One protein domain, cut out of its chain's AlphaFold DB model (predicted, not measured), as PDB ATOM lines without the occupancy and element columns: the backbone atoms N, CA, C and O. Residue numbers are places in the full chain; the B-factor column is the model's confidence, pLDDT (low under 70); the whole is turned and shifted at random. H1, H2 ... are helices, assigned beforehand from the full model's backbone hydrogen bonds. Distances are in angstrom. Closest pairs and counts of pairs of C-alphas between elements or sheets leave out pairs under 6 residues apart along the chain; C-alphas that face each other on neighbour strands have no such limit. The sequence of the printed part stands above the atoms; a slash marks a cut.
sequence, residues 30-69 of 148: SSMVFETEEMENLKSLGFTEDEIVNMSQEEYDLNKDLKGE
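What this domain is: This is residues 30 to 69 of the 148 residues of an uncharacterized protein of Evansella caseinilytica (UniProt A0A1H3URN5). Three short helices, H1, H2 and H3, make a loose triangle, and the end stretches, residues 30 to 35 and 64 to 69, reach to opposite ends of the longest axis. The printed part has 40 residues, with H1, H2 and H3 in that order and no named strand: all helix. It is compact, with a radius of gyration of the C-alphas of 9.1 A, yet elongated, spanning 29 by 17 by 15 A.

Where its parts are: H1, residues 36 to 45, begins at C-alpha 36 (-40.882, 29.976, 9.289) and is 14.6 A long. H2 is residues 49 to 53, 6.2 A. H3, residues 57 to 63, is 9.9 A long and ends at C-alpha 63 (-25.744, 29.325, 11.082).

How they stand to each other: H1 and H2 only just touch, with 3 pairs of C-alphas within 8 A; the closest, Leu 42 and Ile 52, are 7.2 A apart. H1 and H3 are close but not clearly touching, their closest C-alphas, Leu 42 and Asn 63, 7.2 A apart; they run the same way at a steep tilt of 66 degrees. H2 and H3 are only just apart, at 8.3 A between closest C-alphas. In H1, H2 and H3 every O i to N i+4 pair is within hydrogen-bond range.

The domain as a whole: The C-alphas farthest apart, Ser 30 and Glu 69, are 29.4 A apart. The printed part has no cut, and both links are tight. Residues 30 to 34 and 68 have pLDDT under 70.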
ATOM      1  N   SER A  30     -31.361  23.894  -5.169       48.09
ATOM      2  CA  SER A  30     -32.422  23.447  -4.291       48.09
ATOM      3  C   SER A  30     -32.890  24.727  -3.631       48.09
ATOM      4  O   SER A  30     -32.165  25.312  -2.829       48.09
ATOM      5  N   SER A  31     -34.066  25.208  -4.023       52.19
ATOM      6  CA  SER A  31     -34.793  26.175  -3.213       52.19
ATOM      7  C   SER A  31     -34.927  25.571  -1.821       52.19
ATOM      8  O   SER A  31     -35.765  24.694  -1.605       52.19
ATOM      9  N   MET A  32     -34.034  25.967  -0.919       56.97
ATOM     10  CA  MET A  32     -34.027  25.513   0.457       56.97
ATOM     11  C   MET A  32     -35.343  26.008   1.055       56.97
ATOM     12  O   MET A  32     -35.620  27.207   1.104       56.97
ATOM     13  N   VAL A  33     -36.238  25.073   1.368       61.62
ATOM     14  CA  VAL A  33     -37.540  25.408   1.941       61.62
ATOM     15  C   VAL A  33     -37.317  25.588   3.432       61.62
ATOM     16  O   VAL A  33     -37.311  24.614   4.174       61.62
ATOM     17  N   PHE A  34     -37.093  26.831   3.846       64.25
ATOM     18  CA  PHE A  34     -36.954  27.173   5.256       64.25
ATOM     19  C   PHE A  34     -38.300  27.074   5.965       64.25
ATOM     20  O   PHE A  34     -39.313  27.604   5.488       64.25
ATOM     21  N   GLU A  35     -38.311  26.459   7.143       72.44
ATOM     22  CA  GLU A  35     -39.432  26.621   8.057       72.44
ATOM     23  C   GLU A  35     -39.492  28.080   8.546       72.44
ATOM     24  O   GLU A  35     -38.484  28.787   8.628       72.44
ATOM     25  N   THR A  36     -40.690  28.571   8.881       74.50
ATOM     26  CA  THR A  36     -40.882  29.976   9.289       74.50
ATOM     27  C   THR A  36     -40.013  30.357  10.496       74.50
ATOM     28  O   THR A  36     -39.565  31.495  10.598       74.50
ATOM     29  N   GLU A  37     -39.736  29.408  11.392       78.31
ATOM     30  CA  GLU A  37     -38.874  29.625  12.556       78.31
ATOM     31  C   GLU A  37     -37.386  29.739  12.184       78.31
ATOM     32  O   GLU A  37     -36.683  30.597  12.719       78.31
ATOM     33  N   GLU A  38     -36.909  28.933  11.233       80.19
ATOM     34  CA  GLU A  38     -35.524  28.969  10.747       80.19
ATOM     35  C   GLU A  38     -35.234  30.294  10.032       80.19
ATOM     36  O   GLU A  38     -34.216  30.940  10.286       80.19
ATOM     37  N   MET A  39     -36.187  30.754   9.219       83.81
ATOM     38  CA  MET A  39     -36.143  32.058   8.554       83.81
ATOM     39  C   MET A  39     -36.031  33.206   9.567       83.81
ATOM     40  O   MET A  39     -35.177  34.081   9.437       83.81
ATOM     41  N   GLU A  40     -36.866  33.207  10.608       82.94
ATOM     42  CA  GLU A  40     -36.817  34.236  11.652       82.94
ATOM     43  C   GLU A  40     -35.525  34.171  12.473       82.94
ATOM     44  O   GLU A  40     -34.992  35.216  12.867       82.94
ATOM     45  N   ASN A  41     -34.976  32.971  12.685       85.31
ATOM     46  CA  ASN A  41     -33.688  32.792  13.341       85.31
ATOM     47  C   ASN A  41     -32.539  33.371  12.503       85.31
ATOM     48  O   ASN A  41     -31.756  34.158  13.025       85.31
ATOM     49  N   LEU A  42     -32.468  33.085  11.203       86.81
ATOM     50  CA  LEU A  42     -31.443  33.654  10.319       86.81
ATOM     51  C   LEU A  42     -31.599  35.177  10.182       86.81
ATOM     52  O   LEU A  42     -30.628  35.922  10.327       86.81
ATOM     53  N   LYS A  43     -32.831  35.682  10.071       86.50
ATOM     54  CA  LYS A  43     -33.112  37.125  10.187       86.50
ATOM     55  C   LYS A  43     -32.660  37.687  11.535       86.50
ATOM     56  O   LYS A  43     -32.349  38.874  11.649       86.50
ATOM     57  N   SER A  44     -32.684  36.886  12.605       81.25
ATOM     58  CA  SER A  44     -32.154  37.239  13.933       81.25
ATOM     59  C   SER A  44     -30.641  37.336  14.002       81.25
ATOM     60  O   SER A  44     -30.163  38.003  14.913       81.25
ATOM     61  N   LEU A  45     -29.930  36.763  13.035       84.69
ATOM     62  CA  LEU A  45     -28.477  36.839  12.881       84.69
ATOM     63  C   LEU A  45     -28.038  37.932  11.893       84.69
ATOM     64  O   LEU A  45     -26.853  38.233  11.806       84.69
ATOM     65  N   GLY A  46     -28.991  38.573  11.208       83.69
ATOM     66  CA  GLY A  46     -28.748  39.740  10.358       83.69
ATOM     67  C   GLY A  46     -28.748  39.492   8.867       83.69
ATOM     68  O   GLY A  46     -28.527  40.443   8.124       83.69
ATOM     69  N   PHE A  47     -29.072  38.275   8.447       87.88
ATOM     70  CA  PHE A  47     -29.302  37.969   7.045       87.88
ATOM     71  C   PHE A  47     -30.611  38.599   6.552       87.88
ATOM     72  O   PHE A  47     -31.639  38.586   7.241       87.88
ATOM     73  N   THR A  48     -30.564  39.160   5.353       87.94
ATOM     74  CA  THR A  48     -31.736  39.598   4.587       87.94
ATOM     75  C   THR A  48     -32.460  38.400   3.974       87.94
ATOM     76  O   THR A  48     -31.911  37.308   3.879       87.94
ATOM     77  N   GLU A  49     -33.711  38.586   3.542       85.38
ATOM     78  CA  GLU A  49     -34.470  37.507   2.887       85.38
ATOM     79  C   GLU A  49     -33.776  37.000   1.620       85.38
ATOM     80  O   GLU A  49     -33.677  35.790   1.427       85.38
ATOM     81  N   ASP A  50     -33.230  37.911   0.810       86.56
ATOM     82  CA  ASP A  50     -32.494  37.556  -0.404       86.56
ATOM     83  C   ASP A  50     -31.231  36.747  -0.079       86.56
ATOM     84  O   ASP A  50     -30.945  35.759  -0.754       86.56
ATOM     85  N   GLU A  51     -30.489  37.114   0.967       86.12
ATOM     86  CA  GLU A  51     -29.318  36.346   1.410       86.12
ATOM     87  C   GLU A  51     -29.708  34.961   1.923       86.12
ATOM     88  O   GLU A  51     -29.000  34.001   1.651       86.12
ATOM     89  N   ILE A  52     -30.843  34.833   2.617       89.19
ATOM     90  CA  ILE A  52     -31.320  33.543   3.131       89.19
ATOM     91  C   ILE A  52     -31.731  32.618   1.987       89.19
ATOM     92  O   ILE A  52     -31.337  31.456   1.963       89.19
ATOM     93  N   VAL A  53     -32.486  33.126   1.012       87.56
ATOM     94  CA  VAL A  53     -32.945  32.331  -0.139       87.56
ATOM     95  C   VAL A  53     -31.779  31.854  -1.006       87.56
ATOM     96  O   VAL A  53     -31.858  30.771  -1.585       87.56
ATOM     97  N   ASN A  54     -30.707  32.643  -1.086       86.88
ATOM     98  CA  ASN A  54     -29.514  32.323  -1.869       86.88
ATOM     99  C   ASN A  54     -28.369  31.734  -1.023       86.88
ATOM    100  O   ASN A  54     -27.255  31.605  -1.528       86.88
ATOM    101  N   MET A  55     -28.623  31.390   0.243       87.69
ATOM    102  CA  MET A  55     -27.622  30.824   1.144       87.69
ATOM    103  C   MET A  55     -27.244  29.412   0.697       87.69
ATOM    104  O   MET A  55     -28.109  28.587   0.390       87.69
ATOM    105  N   SER A  56     -25.948  29.107   0.687       89.44
ATOM    106  CA  SER A  56     -25.494  27.737   0.445       89.44
ATOM    107  C   SER A  56     -25.843  26.817   1.623       89.44
ATOM    108  O   SER A  56     -26.014  27.260   2.759       89.44
ATOM    109  N   GLN A  57     -25.914  25.507   1.378       86.50
ATOM    110  CA  GLN A  57     -26.162  24.527   2.444       86.50
ATOM    111  C   GLN A  57     -25.073  24.556   3.528       86.50
ATOM    112  O   GLN A  57     -25.386  24.430   4.708       86.50
ATOM    113  N   GLU A  58     -23.815  24.779   3.144       88.25
ATOM    114  CA  GLU A  58     -22.700  24.907   4.087       88.25
ATOM    115  C   GLU A  58     -22.864  26.138   4.990       88.25
ATOM    116  O   GLU A  58     -22.757  26.031   6.212       88.25
ATOM    117  N   GLU A  59     -23.190  27.297   4.414       85.62
ATOM    118  CA  GLU A  59     -23.475  28.506   5.192       85.62
ATOM    119  C   GLU A  59     -24.687  28.310   6.100       85.62
ATOM    120  O   GLU A  59     -24.656  28.718   7.262       85.62
ATOM    121  N   TYR A  60     -25.734  27.640   5.621       89.81
ATOM    122  CA  TYR A  60     -26.897  27.330   6.441       89.81
ATOM    123  C   TYR A  60     -26.533  26.450   7.637       89.81
ATOM    124  O   TYR A  60     -26.865  26.783   8.775       89.81
ATOM    125  N   ASP A  61     -25.807  25.357   7.411       88.44
ATOM    126  CA  ASP A  61     -25.427  24.417   8.464       88.44
ATOM    127  C   ASP A  61     -24.534  25.053   9.536       88.44
ATOM    128  O   ASP A  61     -24.618  24.669  10.705       88.44
ATOM    129  N   LEU A  62     -23.739  26.062   9.172       90.19
ATOM    130  CA  LEU A  62     -22.946  26.854  10.116       90.19
ATOM    131  C   LEU A  62     -23.790  27.816  10.966       90.19
ATOM    132  O   LEU A  62     -23.383  28.163  12.076       90.19
ATOM    133  N   ASN A  63     -24.949  28.257  10.467       87.81
ATOM    134  CA  ASN A  63     -25.744  29.325  11.082       87.81
ATOM    135  C   ASN A  63     -27.063  28.853  11.714       87.81
ATOM    136  O   ASN A  63     -27.585  29.539  12.594       87.81
ATOM    137  N   LYS A  64     -27.604  27.693  11.324       84.88
ATOM    138  CA  LYS A  64     -28.938  27.216  11.746       84.88
ATOM    139  C   LYS A  64     -29.115  27.098  13.262       84.88
ATOM    140  O   LYS A  64     -30.195  27.375  13.790       84.88
ATOM    141  N   ASP A  65     -28.042  26.749  13.969       86.44
ATOM    142  CA  ASP A  65     -28.046  26.542  15.420       86.44
ATOM    143  C   ASP A  65     -27.666  27.804  16.215       86.44
ATOM    144  O   ASP A  65     -27.867  27.855  17.432       86.44
ATOM    145  N   LEU A  66     -27.159  28.848  15.550       86.75
ATOM    146  CA  LEU A  66     -26.861  30.126  16.194       86.75
ATOM    147  C   LEU A  66     -28.165  30.847  16.540       86.75
ATOM    148  O   LEU A  66     -29.103  30.864  15.747       86.75
ATOM    149  N   LYS A  67     -28.227  31.459  17.725       80.81
ATOM    150  CA  LYS A  67     -29.393  32.224  18.191       80.81
ATOM    151  C   LYS A  67     -28.998  33.679  18.402       80.81
ATOM    152  O   LYS A  67     -28.098  33.966  19.189       80.81
ATOM    153  N   GLY A  68     -29.672  34.593  17.709       68.38
ATOM    154  CA  GLY A  68     -29.499  36.025  17.926       68.38
ATOM    155  C   GLY A  68     -30.194  36.483  19.210       68.38
ATOM    156  O   GLY A  68     -31.337  36.110  19.474       68.38
ATOM    157  N   GLU A  69     -29.531  37.332  19.999       71.00
ATOM    158  CA  GLU A  69     -30.158  38.007  21.140       71.00
ATOM    159  C   GLU A  69     -30.655  39.401  20.728       71.00
ATOM    160  O   GLU A  69     -29.930  40.210  20.143       71.00
TER     161      GLU A  69